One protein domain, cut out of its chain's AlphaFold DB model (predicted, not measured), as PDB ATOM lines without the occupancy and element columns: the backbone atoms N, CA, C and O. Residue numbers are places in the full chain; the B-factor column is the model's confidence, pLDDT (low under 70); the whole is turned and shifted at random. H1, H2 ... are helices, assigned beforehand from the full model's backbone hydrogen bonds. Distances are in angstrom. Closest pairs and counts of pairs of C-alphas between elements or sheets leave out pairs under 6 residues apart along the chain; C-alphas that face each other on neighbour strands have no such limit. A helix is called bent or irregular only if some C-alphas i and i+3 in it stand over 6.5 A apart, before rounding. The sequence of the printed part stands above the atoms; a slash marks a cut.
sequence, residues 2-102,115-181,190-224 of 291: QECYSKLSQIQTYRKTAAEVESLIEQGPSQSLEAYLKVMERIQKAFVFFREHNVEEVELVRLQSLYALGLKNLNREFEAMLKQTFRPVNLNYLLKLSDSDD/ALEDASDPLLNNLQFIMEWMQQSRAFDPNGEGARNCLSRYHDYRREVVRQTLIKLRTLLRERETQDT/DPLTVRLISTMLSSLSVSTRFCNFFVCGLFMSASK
ATOM      1  N   GLN A   2     104.974  60.127  72.354       68.56
ATOM      2  CA  GLN A   2     103.718  60.511  73.034       68.56
ATOM      3  C   GLN A   2     102.764  59.323  73.291       68.56
ATOM      4  O   GLN A   2     102.275  59.139  74.399       68.56
ATOM      5  N   GLU A   3     102.576  58.468  72.282       66.62
ATOM      6  CA  GLU A   3     101.720  57.272  72.350       66.62
ATOM      7  C   GLU A   3     102.264  56.179  73.293       66.62
ATOM      8  O   GLU A   3     101.528  55.347  73.810       66.62
ATOM      9  N   CYS A   4     103.573  56.175  73.539       69.44
ATOM     10  CA  CYS A   4     104.204  55.228  74.453       69.44
ATOM     11  C   CYS A   4     104.030  55.696  75.908       69.44
ATOM     12  O   CYS A   4     103.691  54.898  76.778       69.44
ATOM     13  N   TYR A   5     104.150  57.007  76.154       70.69
ATOM     14  CA  TYR A   5     103.859  57.618  77.455       70.69
ATOM     15  C   TYR A   5     102.385  57.489  77.855       70.69
ATOM     16  O   TYR A   5     102.095  57.229  79.024       70.69
ATOM     17  N   SER A   6     101.448  57.627  76.909       68.38
ATOM     18  CA  SER A   6     100.021  57.435  77.196       68.38
ATOM     19  C   SER A   6      99.703  55.983  77.564       68.38
ATOM     20  O   SER A   6      99.018  55.756  78.561       68.38
ATOM     21  N   LYS A   7     100.261  55.005  76.834       70.88
ATOM     22  CA  LYS A   7     100.127  53.572  77.151       70.88
ATOM     23  C   LYS A   7     100.700  53.247  78.532       70.88
ATOM     24  O   LYS A   7     100.026  52.603  79.332       70.88
ATOM     25  N   LEU A   8     101.895  53.750  78.856       71.50
ATOM     26  CA  LEU A   8     102.527  53.518  80.159       71.50
ATOM     27  C   LEU A   8     101.709  54.121  81.317       71.50
ATOM     28  O   LEU A   8     101.487  53.458  82.328       71.50
ATOM     29  N   SER A   9     101.203  55.346  81.144       72.62
ATOM     30  CA  SER A   9     100.340  56.023  82.121       72.62
ATOM     31  C   SER A   9      99.026  55.267  82.359       72.62
ATOM     32  O   SER A   9      98.586  55.104  83.502       72.62
ATOM     33  N   GLN A  10      98.419  54.725  81.298       72.56
ATOM     34  CA  GLN A  10      97.209  53.909  81.408       72.56
ATOM     35  C   GLN A  10      97.470  52.588  82.139       72.56
ATOM     36  O   GLN A  10      96.735  52.266  83.071       72.56
ATOM     37  N   ILE A  11      98.551  51.868  81.811       72.38
ATOM     38  CA  ILE A  11      98.954  50.641  82.524       72.38
ATOM     39  C   ILE A  11      99.177  50.931  84.014       72.38
ATOM     40  O   ILE A  11      98.684  50.205  84.878       72.38
ATOM     41  N   GLN A  12      99.876  52.022  84.330       65.56
ATOM     42  CA  GLN A  12     100.162  52.416  85.707       65.56
ATOM     43  C   GLN A  12      98.883  52.787  86.474       65.56
ATOM     44  O   GLN A  12      98.744  52.446  87.650       65.56
ATOM     45  N   THR A  13      97.919  53.416  85.801       73.31
ATOM     46  CA  THR A  13      96.601  53.726  86.368       73.31
ATOM     47  C   THR A  13      95.807  52.452  86.654       73.31
ATOM     48  O   THR A  13      95.300  52.302  87.768       73.31
ATOM     49  N   TYR A  14      95.745  51.507  85.709       69.25
ATOM     50  CA  TYR A  14      95.056  50.225  85.903       69.25
ATOM     51  C   TYR A  14      95.681  49.397  87.030       69.25
ATOM     52  O   TYR A  14      94.956  48.827  87.839       69.25
ATOM     53  N   ARG A  15      97.013  49.400  87.160       67.25
ATOM     54  CA  ARG A  15      97.706  48.711  88.259       67.25
ATOM     55  C   ARG A  15      97.484  49.377  89.614       67.25
ATOM     56  O   ARG A  15      97.183  48.684  90.579       67.25
ATOM     57  N   LYS A  16      97.573  50.708  89.703       64.12
ATOM     58  CA  LYS A  16      97.344  51.436  90.966       64.12
ATOM     59  C   LYS A  16      95.905  51.283  91.461       64.12
ATOM     60  O   LYS A  16      95.677  51.195  92.660       64.12
ATOM     61  N   THR A  17      94.951  51.212  90.536       66.69
ATOM     62  CA  THR A  17      93.535  51.014  90.868       66.69
ATOM     63  C   THR A  17      93.160  49.550  91.069       66.69
ATOM     64  O   THR A  17      92.078  49.290  91.575       66.69
ATOM     65  N   ALA A  18      94.046  48.596  90.767       71.06
ATOM     66  CA  ALA A  18      93.744  47.177  90.913       71.06
ATOM     67  C   ALA A  18      93.458  46.771  92.366       71.06
ATOM     68  O   ALA A  18      92.508  46.037  92.587       71.06
ATOM     69  N   ALA A  19      94.206  47.288  93.347       71.00
ATOM     70  CA  ALA A  19      93.992  46.944  94.758       71.00
ATOM     71  C   ALA A  19      92.655  47.485  95.304       71.00
ATOM     72  O   ALA A  19      91.943  46.795  96.030       71.00
ATOM     73  N   GLU A  20      92.284  48.710  94.922       74.25
ATOM     74  CA  GLU A  20      90.988  49.307  95.279       74.25
ATOM     75  C   GLU A  20      89.829  48.564  94.600       74.25
ATOM     76  O   GLU A  20      88.793  48.311  95.214       74.25
ATOM     77  N   VAL A  21      90.019  48.188  93.334       80.50
ATOM     78  CA  VAL A  21      89.049  47.431  92.540       80.50
ATOM     79  C   VAL A  21      88.855  46.025  93.108       80.50
ATOM     80  O   VAL A  21      87.714  45.609  93.285       80.50
ATOM     81  N   GLU A  22      89.930  45.318  93.460       83.38
ATOM     82  CA  GLU A  22      89.868  43.996  94.092       83.38
ATOM     83  C   GLU A  22      89.147  44.050  95.436       83.38
ATOM     84  O   GLU A  22      88.185  43.309  95.637       83.38
ATOM     85  N   SER A  23      89.522  44.997  96.302       84.00
ATOM     86  CA  SER A  23      88.861  45.180  97.596       84.00
ATOM     87  C   SER A  23      87.360  45.442  97.447       84.00
ATOM     88  O   SER A  23      86.577  44.965  98.266       84.00
ATOM     89  N   LEU A  24      86.934  46.209  96.439       86.50
ATOM     90  CA  LEU A  24      85.516  46.501  96.230       86.50
ATOM     91  C   LEU A  24      84.763  45.280  95.681       86.50
ATOM     92  O   LEU A  24      83.645  45.000  96.113       86.50
ATOM     93  N   ILE A  25      85.381  44.519  94.771       89.12
ATOM     94  CA  ILE A  25      84.807  43.268  94.262       89.12
ATOM     95  C   ILE A  25      84.635  42.245  95.388       89.12
ATOM     96  O   ILE A  25      83.583  41.612  95.463       89.12
ATOM     97  N   GLU A  26      85.608  42.117  96.290       87.00
ATOM     98  CA  GLU A  26      85.534  41.219  97.450       87.00
ATOM     99  C   GLU A  26      84.441  41.616  98.449       87.00
ATOM    100  O   GLU A  26      83.752  40.745  98.982       87.00
ATOM    101  N   GLN A  27      84.243  42.918  98.675       86.81
ATOM    102  CA  GLN A  27      83.190  43.437  99.558       86.81
ATOM    103  C   GLN A  27      81.775  43.199  99.010       86.81
ATOM    104  O   GLN A  27      80.830  43.063  99.787       86.81
ATOM    105  N   GLY A  28      81.628  43.109  97.686       87.62
ATOM    106  CA  GLY A  28      80.351  42.850  97.030       87.62
ATOM    107  C   GLY A  28      79.471  44.099  96.844       87.62
ATOM    108  O   GLY A  28      79.770  45.185  97.342       87.62
ATOM    109  N   PRO A  29      78.359  43.967  96.101       89.06
ATOM    110  CA  PRO A  29      77.515  45.094  95.685       89.06
ATOM    111  C   PRO A  29      76.573  45.636  96.776       89.06
ATOM    112  O   PRO A  29      75.888  46.627  96.528       89.06
ATOM    113  N   SER A  30      76.524  45.031  97.968       83.38
ATOM    114  CA  SER A  30      75.508  45.330  98.991       83.38
ATOM    115  C   SER A  30      75.577  46.759  99.557       83.38
ATOM    116  O   SER A  30      74.577  47.262 100.057       83.38
ATOM    117  N   GLN A  31      76.738  47.429  99.496       80.38
ATOM    118  CA  GLN A  31      76.870  48.827  99.943       80.38
ATOM    119  C   GLN A  31      76.398  49.832  98.886       80.38
ATOM    120  O   GLN A  31      75.762  50.834  99.207       80.38
ATOM    121  N   SER A  32      76.747  49.592  97.622       86.69
ATOM    122  CA  SER A  32      76.373  50.449  96.500       86.69
ATOM    123  C   SER A  32      76.472  49.668  95.196       86.69
ATOM    124  O   SER A  32      77.559  49.450  94.656       86.69
ATOM    125  N   LEU A  33      75.311  49.286  94.669       88.50
ATOM    126  CA  LEU A  33      75.205  48.595  93.390       88.50
ATOM    127  C   LEU A  33      75.814  49.425  92.249       88.50
ATOM    128  O   LEU A  33      76.575  48.904  91.442       88.50
ATOM    129  N   GLU A  34      75.537  50.728  92.205       88.56
ATOM    130  CA  GLU A  34      76.039  51.611  91.149       88.56
ATOM    131  C   GLU A  34      77.573  51.704  91.150       88.56
ATOM    132  O   GLU A  34      78.209  51.567  90.101       88.56
ATOM    133  N   ALA A  35      78.187  51.900  92.323       87.75
ATOM    134  CA  ALA A  35      79.643  51.947  92.444       87.75
ATOM    135  C   ALA A  35      80.279  50.609  92.039       87.75
ATOM    136  O   ALA A  35      81.299  50.586  91.348       87.75
ATOM    137  N   TYR A  36      79.636  49.501  92.409       91.31
ATOM    138  CA  TYR A  36      80.078  48.162  92.052       91.31
ATOM    139  C   TYR A  36      80.048  47.918  90.538       91.31
ATOM    140  O   TYR A  36      81.038  47.462  89.963       91.31
ATOM    141  N   LEU A  37      78.955  48.277  89.859       90.19
ATOM    142  CA  LEU A  37      78.853  48.124  88.404       90.19
ATOM    143  C   LEU A  37      79.851  49.018  87.656       90.19
ATOM    144  O   LEU A  37      80.436  48.580  86.666       90.19
ATOM    145  N   LYS A  38      80.128  50.230  88.160       87.88
ATOM    146  CA  LYS A  38      81.192  51.097  87.622       87.88
ATOM    147  C   LYS A  38      82.571  50.442  87.722       87.88
ATOM    148  O   LYS A  38      83.379  50.564  86.803       87.88
ATOM    149  N   VAL A  39      82.858  49.736  88.815       88.75
ATOM    150  CA  VAL A  39      84.107  48.974  88.958       88.75
ATOM    151  C   VAL A  39      84.155  47.796  87.985       88.75
ATOM    152  O   VAL A  39      85.172  47.615  87.314       88.75
ATOM    153  N   MET A  40      83.056  47.060  87.824       89.62
ATOM    154  CA  MET A  40      82.960  45.980  86.836       89.62
ATOM    155  C   MET A  40      83.203  46.485  85.406       89.62
ATOM    156  O   MET A  40      83.970  45.876  84.664       89.62
ATOM    157  N   GLU A  41      82.642  47.636  85.029       87.81
ATOM    158  CA  GLU A  41      82.881  48.268  83.724       87.81
ATOM    159  C   GLU A  41      84.354  48.685  83.544       87.81
ATOM    160  O   GLU A  41      84.928  48.557  82.461       87.81
ATOM    161  N   ARG A  42      85.015  49.153  84.611       86.06
ATOM    162  CA  ARG A  42      86.452  49.473  84.574       86.06
ATOM    163  C   ARG A  42      87.307  48.229  84.355       86.06
ATOM    164  O   ARG A  42      88.254  48.305  83.575       86.06
ATOM    165  N   ILE A  43      86.963  47.100  84.980       87.88
ATOM    166  CA  ILE A  43      87.619  45.806  84.729       87.88
ATOM    167  C   ILE A  43      87.443  45.411  83.257       87.88
ATOM    168  O   ILE A  43      88.418  45.031  82.607       87.88
ATOM    169  N   GLN A  44      86.235  45.580  82.705       86.25
ATOM    170  CA  GLN A  44      85.968  45.285  81.295       86.25
ATOM    171  C   GLN A  44      86.838  46.137  80.356       86.25
ATOM    172  O   GLN A  44      87.505  45.611  79.464       86.25
ATOM    173  N   LYS A  45      86.886  47.455  80.584       84.75
ATOM    174  CA  LYS A  45      87.719  48.383  79.800       84.75
ATOM    175  C   LYS A  45      89.206  48.048  79.906       84.75
ATOM    176  O   LYS A  45      89.899  48.051  78.890       84.75
ATOM    177  N   ALA A  46      89.684  47.719  81.108       83.62
ATOM    178  CA  ALA A  46      91.072  47.331  81.339       83.62
ATOM    179  C   ALA A  46      91.448  46.083  80.534       83.62
ATOM    180  O   ALA A  46      92.477  46.064  79.865       83.62
ATOM    181  N   PHE A  47      90.602  45.056  80.542       83.06
ATOM    182  CA  PHE A  47      90.906  43.818  79.833       83.06
ATOM    183  C   PHE A  47      90.814  43.970  78.310       83.06
ATOM    184  O   PHE A  47      91.664  43.421  77.614       83.06
ATOM    185  N   VAL A  48      89.870  44.758  77.773       84.00
ATOM    186  CA  VAL A  48      89.871  45.091  76.332       84.00
ATOM    187  C   VAL A  48      91.178  45.785  75.952       84.00
ATOM    188  O   VAL A  48      91.828  45.374  74.992       84.00
ATOM    189  N   PHE A  49      91.611  46.756  76.759       82.62
ATOM    190  CA  PHE A  49      92.865  47.468  76.545       82.62
ATOM    191  C   PHE A  49      94.081  46.529  76.553       82.62
ATOM    192  O   PHE A  49      94.867  46.548  75.607       82.62
ATOM    193  N   PHE A  50      94.233  45.684  77.578       82.88
ATOM    194  CA  PHE A  50      95.368  44.760  77.673       82.88
ATOM    195  C   PHE A  50      95.369  43.721  76.541       82.88
ATOM    196  O   PHE A  50      96.433  43.413  76.001       82.88
ATOM    197  N   ARG A  51      94.188  43.247  76.120       83.44
ATOM    198  CA  ARG A  51      94.035  42.291  75.016       83.44
ATOM    199  C   ARG A  51      94.434  42.903  73.676       83.44
ATOM    200  O   ARG A  51      95.185  42.290  72.930       83.44
ATOM    201  N   GLU A  52      93.957  44.108  73.369       83.38
ATOM    202  CA  GLU A  52      94.261  44.794  72.103       83.38
ATOM    203  C   GLU A  52      95.738  45.178  71.977       83.38
ATOM    204  O   GLU A  52      96.279  45.235  70.875       83.38
ATOM    205  N   HIS A  53      96.404  45.411  73.107       78.50
ATOM    206  CA  HIS A  53      97.804  45.816  73.143       78.50
ATOM    207  C   HIS A  53      98.778  44.650  73.390       78.50
ATOM    208  O   HIS A  53      99.974  44.904  73.520       78.50
ATOM    209  N   ASN A  54      98.298  43.396  73.436       74.50
ATOM    210  CA  ASN A  54      99.088  42.189  73.739       74.50
ATOM    211  C   ASN A  54      99.969  42.341  74.991       74.50
ATOM    212  O   ASN A  54     101.122  41.907  75.031       74.50
ATOM    213  N   VAL A  55      99.438  43.011  76.011       67.69
ATOM    214  CA  VAL A  55     100.152  43.263  77.260       67.69
ATOM    215  C   VAL A  55      99.884  42.093  78.201       67.69
ATOM    216  O   VAL A  55      98.745  41.897  78.607       67.69
ATOM    217  N   GLU A  56     100.944  41.343  78.517       70.44
ATOM    218  CA  GLU A  56     101.063  40.327  79.581       70.44
ATOM    219  C   GLU A  56      99.812  39.460  79.852       70.44
ATOM    220  O   GLU A  56      98.900  39.853  80.579       70.44
ATOM    221  N   GLU A  57      99.827  38.201  79.389       77.12
ATOM    222  CA  GLU A  57      98.735  37.232  79.607       77.12
ATOM    223  C   GLU A  57      98.333  37.050  81.083       77.12
ATOM    224  O   GLU A  57      97.166  36.801  81.386       77.12
ATOM    225  N   VAL A  58      99.274  37.220  82.018       81.94
ATOM    226  CA  VAL A  58      99.028  37.072  83.463       81.94
ATOM    227  C   VAL A  58      97.993  38.082  83.975       81.94
ATOM    228  O   VAL A  58      97.125  37.724  84.773       81.94
ATOM    229  N   GLU A  59      98.028  39.330  83.498       80.19
ATOM    230  CA  GLU A  59      97.064  40.360  83.914       80.19
ATOM    231  C   GLU A  59      95.678  40.111  83.309       80.19
ATOM    232  O   GLU A  59      94.665  40.340  83.972       80.19
ATOM    233  N   LEU A  60      95.612  39.573  82.085       83.06
ATOM    234  CA  LEU A  60      94.345  39.180  81.462       83.06
ATOM    235  C   LEU A  60      93.648  38.073  82.258       83.06
ATOM    236  O   LEU A  60      92.457  38.191  82.553       83.06
ATOM    237  N   VAL A  61      94.391  37.039  82.665       85.94
ATOM    238  CA  VAL A  61      93.864  35.948  83.500       85.94
ATOM    239  C   VAL A  61      93.385  36.474  84.855       85.94
ATOM    240  O   VAL A  61      92.316  36.077  85.335       85.94
ATOM    241  N   ARG A  62      94.129  37.406  85.465       85.12
ATOM    242  CA  ARG A  62      93.728  38.032  86.732       85.12
ATOM    243  C   ARG A  62      92.426  38.821  86.590       85.12
ATOM    244  O   ARG A  62      91.502  38.601  87.369       85.12
ATOM    245  N   LEU A  63      92.317  39.685  85.578       86.94
ATOM    246  CA  LEU A  63      91.108  40.480  85.326       86.94
ATOM    247  C   LEU A  63      89.896  39.600  85.002       86.94
ATOM    248  O   LEU A  63      88.797  39.888  85.472       86.94
ATOM    249  N   GLN A  64      90.087  38.507  84.261       86.56
ATOM    250  CA  GLN A  64      89.024  37.541  83.981       86.56
ATOM    251  C   GLN A  64      88.542  36.841  85.260       86.56
ATOM    252  O   GLN A  64      87.337  36.720  85.482       86.56
ATOM    253  N   SER A  65      89.471  36.435  86.128       88.06
ATOM    254  CA  SER A  65      89.152  35.815  87.420       88.06
ATOM    255  C   SER A  65      88.404  36.784  88.339       88.06
ATOM    256  O   SER A  65      87.396  36.419  88.946       88.06
ATOM    257  N   LEU A  66      88.853  38.041  88.389       89.12
ATOM    258  CA  LEU A  66      88.219  39.085  89.187       89.12
ATOM    259  C   LEU A  66      86.813  39.415  88.676       89.12
ATOM    260  O   LEU A  66      85.879  39.558  89.461       89.12
ATOM    261  N   TYR A  67      86.640  39.467  87.357       88.75
ATOM    262  CA  TYR A  67      85.338  39.670  86.736       88.75
ATOM    263  C   TYR A  67      84.374  38.507  87.022       88.75
ATOM    264  O   TYR A  67      83.213  38.734  87.364       88.75
ATOM    265  N   ALA A  68      84.847  37.259  86.954       88.81
ATOM    266  CA  ALA A  68      84.045  36.082  87.289       88.81
ATOM    267  C   ALA A  68      83.601  36.081  88.764       88.81
ATOM    268  O   ALA A  68      82.432  35.815  89.065       88.81
ATOM    269  N   LEU A  69      84.500  36.445  89.688       90.81
ATOM    270  CA  LEU A  69      84.148  36.672  91.093       90.81
ATOM    271  C   LEU A  69      83.098  37.784  91.221       90.81
ATOM    272  O   LEU A  69      82.110  37.637  91.943       90.81
ATOM    273  N   GLY A  70      83.274  38.856  90.452       90.88
ATOM    274  CA  GLY A  70      82.355  39.977  90.414       90.88
ATOM    275  C   GLY A  70      80.931  39.584  90.012       90.88
ATOM    276  O   GLY A  70      79.967  39.958  90.687       90.88
ATOM    277  N   LEU A  71      80.802  38.762  88.964       89.94
ATOM    278  CA  LEU A  71      79.533  38.186  88.509       89.94
ATOM    279  C   LEU A  71      78.903  37.262  89.553       89.94
ATOM    280  O   LEU A  71      77.683  37.281  89.737       89.94
ATOM    281  N   LYS A  72      79.707  36.456  90.251       90.50
ATOM    282  CA  LYS A  72      79.221  35.582  91.325       90.50
ATOM    283  C   LYS A  72      78.600  36.393  92.466       90.50
ATOM    284  O   LYS A  72      77.524  36.042  92.950       90.50
ATOM    285  N   ASN A  73      79.241  37.491  92.859       92.50
ATOM    286  CA  ASN A  73      78.734  38.384  93.900       92.50
ATOM    287  C   ASN A  73      77.453  39.110  93.462       92.50
ATOM    288  O   ASN A  73      76.505  39.177  94.244       92.50
ATOM    289  N   LEU A  74      77.361  39.549  92.201       91.62
ATOM    290  CA  LEU A  74      76.120  40.112  91.652       91.62
ATOM    291  C   LEU A  74      74.969  39.101  91.637       91.62
ATOM    292  O   LEU A  74      73.860  39.446  92.029       91.62
ATOM    293  N   ASN A  75      75.219  37.849  91.240       89.69
ATOM    294  CA  ASN A  75      74.207  36.787  91.283       89.69
ATOM    295  C   ASN A  75      73.683  36.545  92.708       89.69
ATOM    296  O   ASN A  75      72.493  36.299  92.909       89.69
ATOM    297  N   ARG A  76      74.570  36.608  93.707       91.25
ATOM    298  CA  ARG A  76      74.199  36.448  95.116       91.25
ATOM    299  C   ARG A  76      73.347  37.612  95.615       91.25
ATOM    300  O   ARG A  76      72.347  37.378  96.288       91.25
ATOM    301  N   GLU A  77      73.731  38.840  95.284       91.19
ATOM    302  CA  GLU A  77      72.956  40.032  95.637       91.19
ATOM    303  C   GLU A  77      71.587  40.012  94.960       91.19
ATOM    304  O   GLU A  77      70.574  40.254  95.608       91.19
ATOM    305  N   PHE A  78      71.544  39.633  93.680       90.44
ATOM    306  CA  PHE A  78      70.307  39.449  92.934       90.44
ATOM    307  C   PHE A  78      69.353  38.504  93.667       90.44
ATOM    308  O   PHE A  78      68.210  38.865  93.930       90.44
ATOM    309  N   GLU A  79      69.831  37.332  94.093       89.06
ATOM    310  CA  GLU A  79      69.031  36.392  94.884       89.06
ATOM    311  C   GLU A  79      68.562  36.984  96.225       89.06
ATOM    312  O   GLU A  79      67.426  36.749  96.644       89.06
ATOM    313  N   ALA A  80      69.413  37.751  96.911       89.06
ATOM    314  CA  ALA A  80      69.041  38.416  98.157       89.06
ATOM    315  C   ALA A  80      67.919  39.444  97.933       89.06
ATOM    316  O   ALA A  80      66.946  39.455  98.689       89.06
ATOM    317  N   MET A  81      68.006  40.236  96.862       87.38
ATOM    318  CA  MET A  81      66.955  41.169  96.465       87.38
ATOM    319  C   MET A  81      65.663  40.442  96.094       87.38
ATOM    320  O   MET A  81      64.609  40.850  96.563       87.38
ATOM    321  N   LEU A  82      65.711  39.317  95.366       84.62
ATOM    322  CA  LEU A  82      64.506  38.520  95.073       84.62
ATOM    323  C   LEU A  82      63.742  38.140  96.343       84.62
ATOM    324  O   LEU A  82      62.515  38.241  96.378       84.62
ATOM    325  N   LYS A  83      64.465  37.730  97.391       84.38
ATOM    326  CA  LYS A  83      63.871  37.345  98.677       84.38
ATOM    327  C   LYS A  83      63.227  38.509  99.416       84.38
ATOM    328  O   LYS A  83      62.251  38.311 100.137       84.38
ATOM    329  N   GLN A  84      63.783  39.704  99.261       82.56
ATOM    330  CA  GLN A  84      63.242  40.915  99.866       82.56
ATOM    331  C   GLN A  84      62.011  41.409  99.103       82.56
ATOM    332  O   GLN A  84      61.011  41.724  99.746       82.56
ATOM    333  N   THR A  85      62.077  41.393  97.768       76.56
ATOM    334  CA  THR A  85      61.035  41.886  96.860       76.56
ATOM    335  C   THR A  85      59.815  40.971  96.808       76.56
ATOM    336  O   THR A  85      58.690  41.454  96.829       76.56
ATOM    337  N   PHE A  86      59.998  39.647  96.741       76.50
ATOM    338  CA  PHE A  86      58.875  38.715  96.599       76.50
ATOM    339  C   PHE A  86      58.665  37.901  97.871       76.50
ATOM    340  O   PHE A  86      59.521  37.117  98.297       76.50
ATOM    341  N   ARG A  87      57.474  38.057  98.454       71.62
ATOM    342  CA  ARG A  87      57.024  37.326  99.639       71.62
ATOM    343  C   ARG A  87      55.744  36.552  99.333       71.62
ATOM    344  O   ARG A  87      54.971  36.980  98.478       71.62
ATOM    345  N   PRO A  88      55.495  35.425 100.027       66.44
ATOM    346  CA  PRO A  88      54.221  34.730  99.926       66.44
ATOM    347  C   PRO A  88      53.068  35.676 100.251       66.44
ATOM    348  O   PRO A  88      53.108  36.399 101.250       66.44
ATOM    349  N   VAL A  89      52.046  35.640  99.411       68.88
ATOM    350  CA  VAL A  89      50.879  36.511  99.509       68.88
ATOM    351  C   VAL A  89      50.084  36.205 100.780       68.88
ATOM    352  O   VAL A  89      49.948  35.047 101.187       68.88
ATOM    353  N   ASN A  90      49.526  37.242 101.410       71.25
ATOM    354  CA  ASN A  90      48.639  37.070 102.558       71.25
ATOM    355  C   ASN A  90      47.304  36.439 102.124       71.25
ATOM    356  O   ASN A  90      46.549  37.007 101.337       71.25
ATOM    357  N   LEU A  91      46.991  35.269 102.679       67.88
ATOM    358  CA  LEU A  91      45.830  34.463 102.288       67.88
ATOM    359  C   LEU A  91      44.496  35.096 102.685       67.88
ATOM    360  O   LEU A  91      43.525  34.966 101.951       67.88
ATOM    361  N   ASN A  92      44.446  35.832 103.799       67.19
ATOM    362  CA  ASN A  92      43.229  36.540 104.206       67.19
ATOM    363  C   ASN A  92      42.892  37.668 103.229       67.19
ATOM    364  O   ASN A  92      41.724  37.978 103.018       67.19
ATOM    365  N   TYR A  93      43.914  38.289 102.640       67.88
ATOM    366  CA  TYR A  93      43.726  39.280 101.587       67.88
ATOM    367  C   TYR A  93      43.254  38.612 100.291       67.88
ATOM    368  O   TYR A  93      42.294  39.069  99.686       67.88
ATOM    369  N   LEU A  94      43.841  37.465  99.938       66.81
ATOM    370  CA  LEU A  94      43.434  36.683  98.772       66.81
ATOM    371  C   LEU A  94      41.960  36.243  98.817       66.81
ATOM    372  O   LEU A  94      41.249  36.364  97.825       66.81
ATOM    373  N   LEU A  95      41.501  35.753  99.970       68.00
ATOM    374  CA  LEU A  95      40.114  35.323 100.172       68.00
ATOM    375  C   LEU A  95      39.139  36.505 100.099       68.00
ATOM    376  O   LEU A  95      38.101  36.406  99.457       68.00
ATOM    377  N   LYS A  96      39.506  37.662 100.667       67.94
ATOM    378  CA  LYS A  96      38.708  38.890 100.523       67.94
ATOM    379  C   LYS A  96      38.570  39.321  99.066       67.94
ATOM    380  O   LYS A  96      37.494  39.758  98.671       67.94
ATOM    381  N   LEU A  97      39.636  39.192  98.273       63.56
ATOM    382  CA  LEU A  97      39.584  39.475  96.839       63.56
ATOM    383  C   LEU A  97      38.661  38.497  96.106       63.56
ATOM    384  O   LEU A  97      37.887  38.944  95.267       63.56
ATOM    385  N   SER A  98      38.672  37.201  96.448       62.53
ATOM    386  CA  SER A  98      37.732  36.254  95.827       62.53
ATOM    387  C   SER A  98      36.279  36.492  96.228       62.53
ATOM    388  O   SER A  98      35.393  36.267  95.411       62.53
ATOM    389  N   ASP A  99      36.035  36.952  97.456       60.97
ATOM    390  CA  ASP A  99      34.686  37.254  97.954       60.97
ATOM    391  C   ASP A  99      34.132  38.571  97.372       60.97
ATOM    392  O   ASP A  99      32.921  38.740  97.249       60.97
ATOM    393  N   SER A 100      35.008  39.506  96.984       56.06
ATOM    394  CA  SER A 100      34.629  40.804  96.394       56.06
ATOM    395  C   SER A 100      34.291  40.718  94.894       56.06
ATOM    396  O   SER A 100      33.747  41.663  94.320       56.06
ATOM    397  N   ASP A 101      34.584  39.581  94.256       51.78
ATOM    398  CA  ASP A 101      34.473  39.361  92.807       51.78
ATOM    399  C   ASP A 101      33.031  39.118  92.310       51.78
ATOM    400  O   ASP A 101      32.780  39.077  91.104       51.78
ATOM    401  N   ASP A 102      32.058  38.998  93.219       50.78
ATOM    402  CA  ASP A 102      30.634  38.874  92.867       50.78
ATOM    403  C   ASP A 102      29.976  40.229  92.511       50.78
ATOM    404  O   ASP A 102      28.858  40.264  91.984       50.78
ATOM    405  N   ALA A 115      48.317  45.389  94.067       47.41
ATOM    406  CA  ALA A 115      48.618  45.468  95.498       47.41
ATOM    407  C   ALA A 115      49.052  44.109  96.088       47.41
ATOM    408  O   ALA A 115      49.762  44.058  97.091       47.41
ATOM    409  N   LEU A 116      48.672  42.995  95.447       50.03
ATOM    410  CA  LEU A 116      49.161  41.649  95.781       50.03
ATOM    411  C   LEU A 116      50.675  41.509  95.578       50.03
ATOM    412  O   LEU A 116      51.359  40.792  96.308       50.03
ATOM    413  N   GLU A 117      51.163  42.207  94.560       55.62
ATOM    414  CA  GLU A 117      52.561  42.385  94.226       55.62
ATOM    415  C   GLU A 117      52.869  43.867  94.393       55.62
ATOM    416  O   GLU A 117      53.150  44.532  93.396       55.62
ATOM    417  N   ASP A 118      52.753  44.410  95.614       50.19
ATOM    418  CA  ASP A 118      53.183  45.785  95.882       50.19
ATOM    419  C   ASP A 118      54.712  45.842  95.733       50.19
ATOM    420  O   ASP A 118      55.501  45.697  96.658       50.19
ATOM    421  N   ALA A 119      55.102  45.888  94.467       49.78
ATOM    422  CA  ALA A 119      56.423  45.722  93.906       49.78
ATOM    423  C   ALA A 119      56.872  47.057  93.301       49.78
ATOM    424  O   ALA A 119      57.755  47.105  92.445       49.78
ATOM    425  N   SER A 120      56.268  48.156  93.774       49.78
ATOM    426  CA  SER A 120      56.673  49.540  93.518       49.78
ATOM    427  C   SER A 120      57.971  49.920  94.250       49.78
ATOM    428  O   SER A 120      58.280  51.096  94.436       49.78
ATOM    429  N   ASP A 121      58.762  48.916  94.630       61.75
ATOM    430  CA  ASP A 121      59.949  49.060  95.446       61.75
ATOM    431  C   ASP A 121      61.182  49.452  94.617       61.75
ATOM    432  O   ASP A 121      61.404  48.923  93.519       61.75
ATOM    433  N   PRO A 122      62.085  50.281  95.175       69.88
ATOM    434  CA  PRO A 122      63.406  50.548  94.596       69.88
ATOM    435  C   PRO A 122      64.198  49.259  94.297       69.88
ATOM    436  O   PRO A 122      65.056  49.242  93.416       69.88
ATOM    437  N   LEU A 123      63.872  48.155  94.974       77.50
ATOM    438  CA  LEU A 123      64.449  46.835  94.744       77.50
ATOM    439  C   LEU A 123      64.081  46.239  93.380       77.50
ATOM    440  O   LEU A 123      64.924  45.588  92.766       77.50
ATOM    441  N   LEU A 124      62.865  46.464  92.870       77.00
ATOM    442  CA  LEU A 124      62.477  45.959  91.550       77.00
ATOM    443  C   LEU A 124      63.251  46.682  90.439       77.00
ATOM    444  O   LEU A 124      63.731  46.042  89.504       77.00
ATOM    445  N   ASN A 125      63.443  47.995  90.594       80.88
ATOM    446  CA  ASN A 125      64.280  48.787  89.693       80.88
ATOM    447  C   ASN A 125      65.734  48.298  89.719       80.88
ATOM    448  O   ASN A 125      66.338  48.135  88.664       80.88
ATOM    449  N   ASN A 126      66.280  47.984  90.899       85.25
ATOM    450  CA  ASN A 126      67.630  47.423  91.022       85.25
ATOM    451  C   ASN A 126      67.752  46.026  90.387       85.25
ATOM    452  O   ASN A 126      68.739  45.747  89.709       85.25
ATOM    453  N   LEU A 127      66.746  45.158  90.557       85.12
ATOM    454  CA  LEU A 127      66.690  43.844  89.904       85.12
ATOM    455  C   LEU A 127      66.671  43.982  88.376       85.12
ATOM    456  O   LEU A 127      67.415  43.281  87.688       85.12
ATOM    457  N   GLN A 128      65.848  44.894  87.848       82.81
ATOM    458  CA  GLN A 128      65.797  45.195  86.418       82.81
ATOM    459  C   GLN A 128      67.145  45.719  85.921       82.81
ATOM    460  O   GLN A 128      67.689  45.194  84.953       82.81
ATOM    461  N   PHE A 129      67.717  46.684  86.635       85.06
ATOM    462  CA  PHE A 129      68.988  47.301  86.284       85.06
ATOM    463  C   PHE A 129      70.140  46.287  86.242       85.06
ATOM    464  O   PHE A 129      70.938  46.294  85.307       85.06
ATOM    465  N   ILE A 130      70.201  45.352  87.196       87.38
ATOM    466  CA  ILE A 130      71.197  44.268  87.184       87.38
ATOM    467  C   ILE A 130      71.009  43.353  85.980       87.38
ATOM    468  O   ILE A 130      71.992  42.988  85.333       87.38
ATOM    469  N   MET A 131      69.769  42.969  85.673       83.75
ATOM    470  CA  MET A 131      69.494  42.104  84.527       83.75
ATOM    471  C   MET A 131      69.863  42.774  83.205       83.75
ATOM    472  O   MET A 131      70.512  42.139  82.373       83.75
ATOM    473  N   GLU A 132      69.507  44.046  83.025       83.94
ATOM    474  CA  GLU A 132      69.879  44.833  81.845       83.94
ATOM    475  C   GLU A 132      71.402  44.935  81.712       83.94
ATOM    476  O   GLU A 132      71.962  44.571  80.671       83.94
ATOM    477  N   TRP A 133      72.087  45.311  82.796       87.31
ATOM    478  CA  TRP A 133      73.542  45.435  82.810       87.31
ATOM    479  C   TRP A 133      74.245  44.113  82.463       87.31
ATOM    480  O   TRP A 133      75.186  44.090  81.662       87.31
ATOM    481  N   MET A 134      73.777  42.985  83.011       82.50
ATOM    482  CA  MET A 134      74.344  41.664  82.706       82.50
ATOM    483  C   MET A 134      74.129  41.261  81.244       82.50
ATOM    484  O   MET A 134      75.007  40.640  80.647       82.50
ATOM    485  N   GLN A 135      72.992  41.622  80.644       78.44
ATOM    486  CA  GLN A 135      72.724  41.346  79.232       78.44
ATOM    487  C   GLN A 135      73.611  42.168  78.292       78.44
ATOM    488  O   GLN A 135      74.011  41.666  77.242       78.44
ATOM    489  N   GLN A 136      73.929  43.408  78.664       81.06
ATOM    490  CA  GLN A 136      74.811  44.288  77.890       81.06
ATOM    491  C   GLN A 136      76.288  43.887  78.031       81.06
ATOM    492  O   GLN A 136      77.074  44.047  77.100       81.06
ATOM    493  N   SER A 137      76.653  43.260  79.148       74.44
ATOM    494  CA  SER A 137      78.024  42.856  79.486       74.44
ATOM    495  C   SER A 137      78.540  41.580  78.783       74.44
ATOM    496  O   SER A 137      79.519  40.969  79.220       74.44
ATOM    497  N   ARG A 138      77.932  41.184  77.654       66.69
ATOM    498  CA  ARG A 138      78.248  39.954  76.888       66.69
ATOM    499  C   ARG A 138      79.682  39.855  76.362       66.69
ATOM    500  O   ARG A 138      80.125  38.765  76.023       66.69
ATOM    501  N   ALA A 139      80.422  40.962  76.304       60.41
ATOM    502  CA  ALA A 139      81.814  40.960  75.849       60.41
ATOM    503  C   ALA A 139      82.754  40.123  76.747       60.41
ATOM    504  O   ALA A 139      83.772  39.634  76.264       60.41
ATOM    505  N   PHE A 140      82.409  39.956  78.029       67.44
ATOM    506  CA  PHE A 140      83.186  39.191  79.022       67.44
ATOM    507  C   PHE A 140      82.537  37.880  79.439       67.44
ATOM    508  O   PHE A 140      83.185  37.010  80.013       67.44
ATOM    509  N   ASP A 141      81.253  37.754  79.145       69.56
ATOM    510  CA  ASP A 141      80.470  36.557  79.359       69.56
ATOM    511  C   ASP A 141      79.843  36.171  78.014       69.56
ATOM    512  O   ASP A 141      78.669  36.462  77.764       69.56
ATOM    513  N   PRO A 142      80.631  35.573  77.099       64.94
ATOM    514  CA  PRO A 142      80.158  35.236  75.757       64.94
ATOM    515  C   PRO A 142      78.997  34.236  75.795       64.94
ATOM    516  O   PRO A 142      78.161  34.206  74.892       64.94
ATOM    517  N   ASN A 143      78.910  33.451  76.871       69.50
ATOM    518  CA  ASN A 143      77.825  32.509  77.099       69.50
ATOM    519  C   ASN A 143      76.612  33.164  77.775       69.50
ATOM    520  O   ASN A 143      75.548  32.549  77.819       69.50
ATOM    521  N   GLY A 144      76.732  34.397  78.275       73.62
ATOM    522  CA  GLY A 144      75.706  35.064  79.073       73.62
ATOM    523  C   GLY A 144      75.325  34.268  80.324       73.62
ATOM    524  O   GLY A 144      74.170  34.324  80.746       73.62
ATOM    525  N   GLU A 145      76.249  33.475  80.865       78.19
ATOM    526  CA  GLU A 145      76.053  32.610  82.022       78.19
ATOM    527  C   GLU A 145      75.556  33.391  83.246       78.19
ATOM    528  O   GLU A 145      74.617  32.956  83.909       78.19
ATOM    529  N   GLY A 146      76.093  34.585  83.505       77.25
ATOM    530  CA  GLY A 146      75.651  35.450  84.597       77.25
ATOM    531  C   GLY A 146      74.185  35.863  84.453       77.25
ATOM    532  O   GLY A 146      73.396  35.673  85.378       77.25
ATOM    533  N   ALA A 147      73.798  36.352  83.270       79.75
ATOM    534  CA  ALA A 147      72.413  36.735  82.994       79.75
ATOM    535  C   ALA A 147      71.468  35.523  83.062       79.75
ATOM    536  O   ALA A 147      70.407  35.601  83.677       79.75
ATOM    537  N   ARG A 148      71.859  34.382  82.480       81.12
ATOM    538  CA  ARG A 148      71.075  33.135  82.517       81.12
ATOM    539  C   ARG A 148      70.871  32.628  83.944       81.12
ATOM    540  O   ARG A 148      69.761  32.227  84.285       81.12
ATOM    541  N   ASN A 149      71.901  32.699  84.782       83.00
ATOM    542  CA  ASN A 149      71.834  32.283  86.181       83.00
ATOM    543  C   ASN A 149      70.864  33.150  86.990       83.00
ATOM    544  O   ASN A 149      70.029  32.602  87.713       83.00
ATOM    545  N   CYS A 150      70.909  34.477  86.832       83.19
ATOM    546  CA  CYS A 150      69.928  35.379  87.443       83.19
ATOM    547  C   CYS A 150      68.496  35.015  87.031       83.19
ATOM    548  O   CYS A 150      67.604  34.952  87.875       83.19
ATOM    549  N   LEU A 151      68.275  34.703  85.753       80.25
ATOM    550  CA  LEU A 151      66.947  34.355  85.245       80.25
ATOM    551  C   LEU A 151      66.434  33.024  85.764       80.25
ATOM    552  O   LEU A 151      65.292  32.954  86.212       80.25
ATOM    553  N   SER A 152      67.269  31.984  85.755       81.31
ATOM    554  CA  SER A 152      66.899  30.698  86.348       81.31
ATOM    555  C   SER A 152      66.491  30.895  87.806       81.31
ATOM    556  O   SER A 152      65.399  30.493  88.200       81.31
ATOM    557  N   ARG A 153      67.301  31.630  88.581       82.88
ATOM    558  CA  ARG A 153      67.005  31.932  89.988       82.88
ATOM    559  C   ARG A 153      65.715  32.726  90.163       82.88
ATOM    560  O   ARG A 153      64.957  32.435  91.084       82.88
ATOM    561  N   TYR A 154      65.446  33.698  89.292       81.81
ATOM    562  CA  TYR A 154      64.184  34.437  89.290       81.81
ATOM    563  C   TYR A 154      62.989  33.496  89.110       81.81
ATOM    564  O   TYR A 154      62.059  33.519  89.919       81.81
ATOM    565  N   HIS A 155      63.030  32.640  88.086       77.00
ATOM    566  CA  HIS A 155      61.956  31.691  87.799       77.00
ATOM    567  C   HIS A 155      61.747  30.696  88.934       77.00
ATOM    568  O   HIS A 155      60.607  30.490  89.355       77.00
ATOM    569  N   ASP A 156      62.827  30.109  89.443       79.12
ATOM    570  CA  ASP A 156      62.770  29.135  90.528       79.12
ATOM    571  C   ASP A 156      62.199  29.770  91.797       79.12
ATOM    572  O   ASP A 156      61.289  29.215  92.415       79.12
ATOM    573  N   TYR A 157      62.649  30.982  92.139       82.94
ATOM    574  CA  TYR A 157      62.167  31.689  93.321       82.94
ATOM    575  C   TYR A 157      60.695  32.098  93.194       82.94
ATOM    576  O   TYR A 157      59.902  31.831  94.095       82.94
ATOM    577  N   ARG A 158      60.286  32.690  92.065       77.88
ATOM    578  CA  ARG A 158      58.881  33.072  91.824       77.88
ATOM    579  C   ARG A 158      57.958  31.854  91.827       77.88
ATOM    580  O   ARG A 158      56.895  31.900  92.448       77.88
ATOM    581  N   ARG A 159      58.370  30.759  91.177       76.75
ATOM    582  CA  ARG A 159      57.645  29.480  91.189       76.75
ATOM    583  C   ARG A 159      57.466  28.980  92.618       76.75
ATOM    584  O   ARG A 159      56.365  28.580  92.986       76.75
ATOM    585  N   GLU A 160      58.523  29.032  93.423       78.19
ATOM    586  CA  GLU A 160      58.493  28.573  94.809       78.19
ATOM    587  C   GLU A 160      57.591  29.441  95.695       78.19
ATOM    588  O   GLU A 160      56.777  28.903  96.443       78.19
ATOM    589  N   VAL A 161      57.648  30.771  95.573       75.75
ATOM    590  CA  VAL A 161      56.771  31.693  96.320       75.75
ATOM    591  C   VAL A 161      55.291  31.405  96.042       75.75
ATOM    592  O   VAL A 161      54.474  31.343  96.969       75.75
ATOM    593  N   VAL A 162      54.940  31.167  94.779       75.06
ATOM    594  CA  VAL A 162      53.567  30.820  94.386       75.06
ATOM    595  C   VAL A 162      53.191  29.447  94.922       75.06
ATOM    596  O   VAL A 162      52.131  29.292  95.531       75.06
ATOM    597  N   ARG A 163      54.070  28.450  94.763       74.69
ATOM    598  CA  ARG A 163      53.843  27.090  95.268       74.69
ATOM    599  C   ARG A 163      53.566  27.095  96.772       74.69
ATOM    600  O   ARG A 163      52.614  26.459  97.217       74.69
ATOM    601  N   GLN A 164      54.351  27.844  97.546       75.38
ATOM    602  CA  GLN A 164      54.166  28.002  98.990       75.38
ATOM    603  C   GLN A 164      52.821  28.646  99.331       75.38
ATOM    604  O   GLN A 164      52.131  28.198 100.246       75.38
ATOM    605  N   THR A 165      52.418  29.665  98.575       71.06
ATOM    606  CA  THR A 165      51.119  30.324  98.755       71.06
ATOM    607  C   THR A 165      49.964  29.352  98.488       71.06
ATOM    608  O   THR A 165      49.056  29.237  99.310       71.06
ATOM    609  N   LEU A 166      50.033  28.575  97.400       71.12
ATOM    610  CA  LEU A 166      49.017  27.573  97.050       71.12
ATOM    611  C   LEU A 166      48.915  26.442  98.079       71.12
ATOM    612  O   LEU A 166      47.814  25.987  98.388       71.12
ATOM    613  N   ILE A 167      50.040  25.991  98.636       74.44
ATOM    614  CA  ILE A 167      50.041  24.965  99.688       74.44
ATOM    615  C   ILE A 167      49.329  25.473 100.934       74.44
ATOM    616  O   ILE A 167      48.465  24.775 101.457       74.44
ATOM    617  N   LYS A 168      49.648  26.693 101.378       74.75
ATOM    618  CA  LYS A 168      48.989  27.283 102.545       74.75
ATOM    619  C   LYS A 168      47.497  27.536 102.301       74.75
ATOM    620  O   LYS A 168      46.688  27.354 103.203       74.75
ATOM    621  N   LEU A 169      47.108  27.917 101.084       71.62
ATOM    622  CA  LEU A 169      45.693  28.031 100.723       71.62
ATOM    623  C   LEU A 169      44.990  26.672 100.829       71.62
ATOM    624  O   LEU A 169      43.931  26.562 101.442       71.62
ATOM    625  N   ARG A 170      45.604  25.617 100.283       72.94
ATOM    626  CA  ARG A 170      45.064  24.254 100.345       72.94
ATOM    627  C   ARG A 170      44.899  23.758 101.783       72.94
ATOM    628  O   ARG A 170      43.938  23.040 102.048       72.94
ATOM    629  N   THR A 171      45.819  24.088 102.694       76.12
ATOM    630  CA  THR A 171      45.680  23.715 104.111       76.12
ATOM    631  C   THR A 171      44.524  24.459 104.770       76.12
ATOM    632  O   THR A 171      43.702  23.810 105.404       76.12
ATOM    633  N   LEU A 172      44.391  25.771 104.539       71.75
ATOM    634  CA  LEU A 172      43.278  26.560 105.084       71.75
ATOM    635  C   LEU A 172      41.908  26.068 104.601       71.75
ATOM    636  O   LEU A 172      40.972  25.986 105.390       71.75
ATOM    637  N   LEU A 173      41.783  25.718 103.317       69.44
ATOM    638  CA  LEU A 173      40.528  25.188 102.775       69.44
ATOM    639  C   LEU A 173      40.154  23.848 103.426       69.44
ATOM    640  O   LEU A 173      39.011  23.674 103.832       69.44
ATOM    641  N   ARG A 174      41.125  22.947 103.630       73.25
ATOM    642  CA  ARG A 174      40.892  21.686 104.359       73.25
ATOM    643  C   ARG A 174      40.488  21.912 105.810       73.25
ATOM    644  O   ARG A 174      39.600  21.230 106.304       73.25
ATOM    645  N   GLU A 175      41.139  22.845 106.500       73.75
ATOM    646  CA  GLU A 175      40.792  23.186 107.885       73.75
ATOM    647  C   GLU A 175      39.358  23.728 107.977       73.75
ATOM    648  O   GLU A 175      38.606  23.327 108.869       73.75
ATOM    649  N   ARG A 176      38.938  24.559 107.014       65.94
ATOM    650  CA  ARG A 176      37.565  25.076 106.920       65.94
ATOM    651  C   ARG A 176      36.542  23.964 106.672       65.94
ATOM    652  O   ARG A 176      35.536  23.914 107.371       65.94
ATOM    653  N   GLU A 177      36.826  23.042 105.752       59.84
ATOM    654  CA  GLU A 177      35.989  21.856 105.503       59.84
ATOM    655  C   GLU A 177      35.809  21.008 106.775       59.84
ATOM    656  O   GLU A 177      34.708  20.547 107.066       59.84
ATOM    657  N   THR A 178      36.864  20.841 107.585       59.78
ATOM    658  CA  THR A 178      36.778  20.063 108.837       59.78
ATOM    659  C   THR A 178      36.010  20.756 109.966       59.78
ATOM    660  O   THR A 178      35.532  20.073 110.870       59.78
ATOM    661  N   GLN A 179      35.884  22.087 109.937       55.72
ATOM    662  CA  GLN A 179      35.124  22.846 110.938       55.72
ATOM    663  C   GLN A 179      33.623  22.899 110.627       55.72
ATOM    664  O   GLN A 179      32.826  22.949 111.562       55.72
ATOM    665  N   ASP A 180      33.235  22.853 109.348       51.41
ATOM    666  CA  ASP A 180      31.834  23.013 108.931       51.41
ATOM    667  C   ASP A 180      31.039  21.696 108.898       51.41
ATOM    668  O   ASP A 180      29.814  21.703 108.808       51.41
ATOM    669  N   THR A 181      31.690  20.529 108.971       46.41
ATOM    670  CA  THR A 181      30.967  19.250 108.931       46.41
ATOM    671  C   THR A 181      31.700  18.127 109.663       46.41
ATOM    672  O   THR A 181      32.728  17.623 109.223       46.41
ATOM    673  N   ASP A 190      36.209  23.287  94.504       52.53
ATOM    674  CA  ASP A 190      35.338  24.447  94.641       52.53
ATOM    675  C   ASP A 190      35.669  25.473  93.548       52.53
ATOM    676  O   ASP A 190      36.853  25.735  93.291       52.53
ATOM    677  N   PRO A 191      34.661  26.101  92.914       53.91
ATOM    678  CA  PRO A 191      34.869  27.143  91.907       53.91
ATOM    679  C   PRO A 191      35.801  28.261  92.395       53.91
ATOM    680  O   PRO A 191      36.566  28.822  91.612       53.91
ATOM    681  N   LEU A 192      35.787  28.532  93.705       52.09
ATOM    682  CA  LEU A 192      36.697  29.451  94.388       52.09
ATOM    683  C   LEU A 192      38.161  29.010  94.284       52.09
ATOM    684  O   LEU A 192      39.017  29.835  93.989       52.09
ATOM    685  N   THR A 193      38.464  27.720  94.442       54.28
ATOM    686  CA  THR A 193      39.832  27.189  94.320       54.28
ATOM    687  C   THR A 193      40.359  27.348  92.894       54.28
ATOM    688  O   THR A 193      41.495  27.779  92.701       54.28
ATOM    689  N   VAL A 194      39.529  27.061  91.884       56.66
ATOM    690  CA  VAL A 194      39.888  27.264  90.467       56.66
ATOM    691  C   VAL A 194      40.109  28.746  90.164       56.66
ATOM    692  O   VAL A 194      41.094  29.095  89.514       56.66
ATOM    693  N   ARG A 195      39.236  29.624  90.675       59.25
ATOM    694  CA  ARG A 195      39.368  31.082  90.538       59.25
ATOM    695  C   ARG A 195      40.640  31.602  91.204       59.25
ATOM    696  O   ARG A 195      41.415  32.284  90.552       59.25
ATOM    697  N   LEU A 196      40.922  31.199  92.441       57.38
ATOM    698  CA  LEU A 196      42.123  31.593  93.188       57.38
ATOM    699  C   LEU A 196      43.414  31.149  92.482       57.38
ATOM    700  O   LEU A 196      44.367  31.923  92.397       57.38
ATOM    701  N   ILE A 197      43.435  29.930  91.927       57.19
ATOM    702  CA  ILE A 197      44.553  29.432  91.111       57.19
ATOM    703  C   ILE A 197      44.696  30.257  89.824       57.19
ATOM    704  O   ILE A 197      45.810  30.645  89.478       57.19
ATOM    705  N   SER A 198      43.592  30.569  89.139       56.44
ATOM    706  CA  SER A 198      43.593  31.397  87.926       56.44
ATOM    707  C   SER A 198      44.116  32.818  88.189       56.44
ATOM    708  O   SER A 198      44.966  33.320  87.453       56.44
ATOM    709  N   THR A 199      43.691  33.446  89.287       55.69
ATOM    710  CA  THR A 199      44.113  34.794  89.694       55.69
ATOM    711  C   THR A 199      45.596  34.841  90.073       55.69
ATOM    712  O   THR A 199      46.315  35.758  89.677       55.69
ATOM    713  N   MET A 200      46.096  33.810  90.760       54.47
ATOM    714  CA  MET A 200      47.522  33.645  91.069       54.47
ATOM    715  C   MET A 200      48.374  33.444  89.811       54.47
ATOM    716  O   MET A 200      49.405  34.092  89.647       54.47
ATOM    717  N   LEU A 201      47.937  32.578  88.890       57.56
ATOM    718  CA  LEU A 201      48.618  32.368  87.606       57.56
ATOM    719  C   LEU A 201      48.615  33.638  86.743       57.56
ATOM    720  O   LEU A 201      49.585  33.916  86.038       57.56
ATOM    721  N   SER A 202      47.558  34.444  86.844       49.97
ATOM    722  CA  SER A 202      47.473  35.749  86.191       49.97
ATOM    723  C   SER A 202      48.439  36.764  86.811       49.97
ATOM    724  O   SER A 202      49.066  37.513  86.070       49.97
ATOM    725  N   SER A 203      48.665  36.753  88.132       46.91
ATOM    726  CA  SER A 203      49.673  37.619  88.776       46.91
ATOM    727  C   SER A 203      51.103  37.276  88.322       46.91
ATOM    728  O   SER A 203      51.880  38.170  87.991       46.91
ATOM    729  N   LEU A 204      51.423  35.983  88.157       48.34
ATOM    730  CA  LEU A 204      52.680  35.545  87.527       48.34
ATOM    731  C   LEU A 204      52.860  36.118  86.108       48.34
ATOM    732  O   LEU A 204      53.987  36.425  85.721       48.34
ATOM    733  N   SER A 205      51.768  36.280  85.353       42.31
ATOM    734  CA  SER A 205      51.752  36.892  84.014       42.31
ATOM    735  C   SER A 205      51.870  38.428  84.048       42.31
ATOM    736  O   SER A 205      52.480  39.029  83.159       42.31
ATOM    737  N   VAL A 206      51.357  39.085  85.099       40.53
ATOM    738  CA  VAL A 206      51.409  40.552  85.313       40.53
ATOM    739  C   VAL A 206      52.821  41.064  85.628       40.53
ATOM    740  O   VAL A 206      53.107  42.250  85.438       40.53
ATOM    741  N   SER A 207      53.777  40.174  85.907       45.22
ATOM    742  CA  SER A 207      55.209  40.467  85.737       45.22
ATOM    743  C   SER A 207      55.597  40.628  84.250       45.22
ATOM    744  O   SER A 207      56.660  40.226  83.791       45.22
ATOM    745  N   THR A 208      54.724  41.240  83.450       40.38
ATOM    746  CA  THR A 208      54.806  41.380  81.998       40.38
ATOM    747  C   THR A 208      55.908  42.345  81.571       40.38
ATOM    748  O   THR A 208      56.414  42.230  80.459       40.38
ATOM    749  N   ARG A 209      56.371  43.227  82.474       41.81
ATOM    750  CA  ARG A 209      57.611  44.001  82.270       41.81
ATOM    751  C   ARG A 209      58.843  43.087  82.173       41.81
ATOM    752  O   ARG A 209      59.741  43.373  81.390       41.81
ATOM    753  N   PHE A 210      58.822  41.954  82.878       42.84
ATOM    754  CA  PHE A 210      59.799  40.868  82.765       42.84
ATOM    755  C   PHE A 210      59.387  39.757  81.792       42.84
ATOM    756  O   PHE A 210      60.212  38.910  81.507       42.84
ATOM    757  N   CYS A 211      58.169  39.714  81.245       38.94
ATOM    758  CA  CYS A 211      57.830  38.737  80.196       38.94
ATOM    759  C   CYS A 211      58.084  39.282  78.785       38.94
ATOM    760  O   CYS A 211      58.629  38.556  77.957       38.94
ATOM    761  N   ASN A 212      57.774  40.553  78.499       37.97
ATOM    762  CA  ASN A 212      57.935  41.111  77.147       37.97
ATOM    763  C   ASN A 212      59.407  41.183  76.694       37.97
ATOM    764  O   ASN A 212      59.685  41.014  75.513       37.97
ATOM    765  N   PHE A 213      60.359  41.332  77.623       37.50
ATOM    766  CA  PHE A 213      61.797  41.218  77.330       37.50
ATOM    767  C   PHE A 213      62.282  39.762  77.141       37.50
ATOM    768  O   PHE A 213      63.379  39.537  76.633       37.50
ATOM    769  N   PHE A 214      61.493  38.761  77.550       41.88
ATOM    770  CA  PHE A 214      61.987  37.410  77.856       41.88
ATOM    771  C   PHE A 214      61.318  36.267  77.088       41.88
ATOM    772  O   PHE A 214      61.939  35.211  76.933       41.88
ATOM    773  N   VAL A 215      60.122  36.467  76.522       37.69
ATOM    774  CA  VAL A 215      59.478  35.477  75.634       37.69
ATOM    775  C   VAL A 215      60.383  35.135  74.437       37.69
ATOM    776  O   VAL A 215      60.451  33.975  74.045       37.69
ATOM    777  N   CYS A 216      61.189  36.079  73.937       32.91
ATOM    778  CA  CYS A 216      62.149  35.809  72.858       32.91
ATOM    779  C   CYS A 216      63.349  34.929  73.273       32.91
ATOM    780  O   CYS A 216      63.911  34.230  72.433       32.91
ATOM    781  N   GLY A 217      63.763  34.940  74.548       30.86
ATOM    782  CA  GLY A 217      64.966  34.230  75.012       30.86
ATOM    783  C   GLY A 217      64.724  32.762  75.376       30.86
ATOM    784  O   GLY A 217      65.512  31.888  75.016       30.86
ATOM    785  N   LEU A 218      63.607  32.478  76.053       34.88
ATOM    786  CA  LEU A 218      63.215  31.123  76.465       34.88
ATOM    787  C   LEU A 218      62.778  30.247  75.278       34.88
ATOM    788  O   LEU A 218      63.062  29.048  75.266       34.88
ATOM    789  N   PHE A 219      62.174  30.844  74.244       28.36
ATOM    790  CA  PHE A 219      61.712  30.121  73.049       28.36
ATOM    791  C   PHE A 219      62.864  29.492  72.245       28.36
ATOM    792  O   PHE A 219      62.713  28.420  71.662       28.36
ATOM    793  N   MET A 220      64.048  30.111  72.271       28.91
ATOM    794  CA  MET A 220      65.252  29.590  71.614       28.91
ATOM    795  C   MET A 220      65.894  28.420  72.375       28.91
ATOM    796  O   MET A 220      66.546  27.580  71.756       28.91
ATOM    797  N   SER A 221      65.727  28.346  73.701       26.59
ATOM    798  CA  SER A 221      66.384  27.318  74.524       26.59
ATOM    799  C   SER A 221      65.543  26.042  74.648       26.59
ATOM    800  O   SER A 221      66.079  24.945  74.508       26.59
ATOM    801  N   ALA A 222      64.218  26.168  74.799       27.03
ATOM    802  CA  ALA A 222      63.314  25.018  74.922       27.03
ATOM    803  C   ALA A 222      63.192  24.195  73.623       27.03
ATOM    804  O   ALA A 222      63.017  22.976  73.667       27.03
ATOM    805  N   SER A 223      63.362  24.830  72.457       27.75
ATOM    806  CA  SER A 223      63.341  24.135  71.160       27.75
ATOM    807  C   SER A 223      64.517  23.151  70.989       27.75
ATOM    808  O   SER A 223      64.435  22.198  70.218       27.75
ATOM    809  N   LYS A 224      65.607  23.325  71.757       26.88
ATOM    810  CA  LYS A 224      66.782  22.439  71.720       26.88
ATOM    811  C   LYS A 224      66.658  21.205  72.621       26.88
ATOM    812  O   LYS A 224      67.175  20.150  72.259       26.88
TER     813      LYS A 224
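What this domain is: This is residues 2 to 102, 115 to 181 and 190 to 224 of the 291 residues of an uncharacterized protein of Fasciola hepatica (UniProt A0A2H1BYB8). The model is a long rod of helices, in which H2, H3, H5 and H6 form an up-and-down bundle, each running against the one before, the second arm of bent H1 packs on H2 and H3, and H6 runs on past the others towards H4 and H7. Residues 218 to 224 of H9 stick out. The printed part has 203 residues with nine named helices, H1 to H9 in order, and no named strand; it is all helix and loose, radius of gyration of the C-alphas 23.4 A, spanning 88 by 38 by 24 A.

Where its parts are: H1, residues 2 to 27, begins at C-alpha 2 (103.718, 60.511, 73.034); assigned by its hydrogen bonds as one helix, it is bent, with C-alphas 16 and 19 6.8 A apart, into H1a, residues 2 to 16, and H1b, residues 19 to 27. There follow H2, residues 33 to 52; H3, 57 to 85, 41.7 A long; H4, 91 to 100; H5, 122 to 136; H6, 145 to 180, 52.6 A; H7, 191 to 206; H8, 208 to 211; and H9, 215 to 224, ending at C-alpha 224 (66.782, 22.439, 71.720).

How they stand to each other: H3, with residues 71 to 83 alone, touches H6, closest C-alphas Asn 75 and Cys 150, 5.9 A. The hairpin H2 and H3 touches at a shallow tilt of 24 degrees, opposite ways, closest C-alphas Phe 47 and Leu 60, 6.0 A. The hairpin H5 and H6 has closest C-alphas Met 134 and Ala 147, 5.3 A. H8 and H9 touch no helix. Every O i to N i+4 pair is within hydrogen-bond range in H1a, H1b and H2 to H7; H8 is too short for one; H9 has 1 of 6, and 2 of 7 O i to N i+3 pairs.

The domain as a whole: The C-alphas of Gln 2 and Thr 181, farthest apart, are 91.0 A apart. The cuts, residues 103 to 114 and 182 to 189, leave C-alpha gaps of 19.3 A and 15.8 A. Of the links printed whole, none is long. Mean pLDDT of the printed part is 70.9; 80 residues are under 70, among them residues 91 to 102, 115 to 122 and 190 to 224.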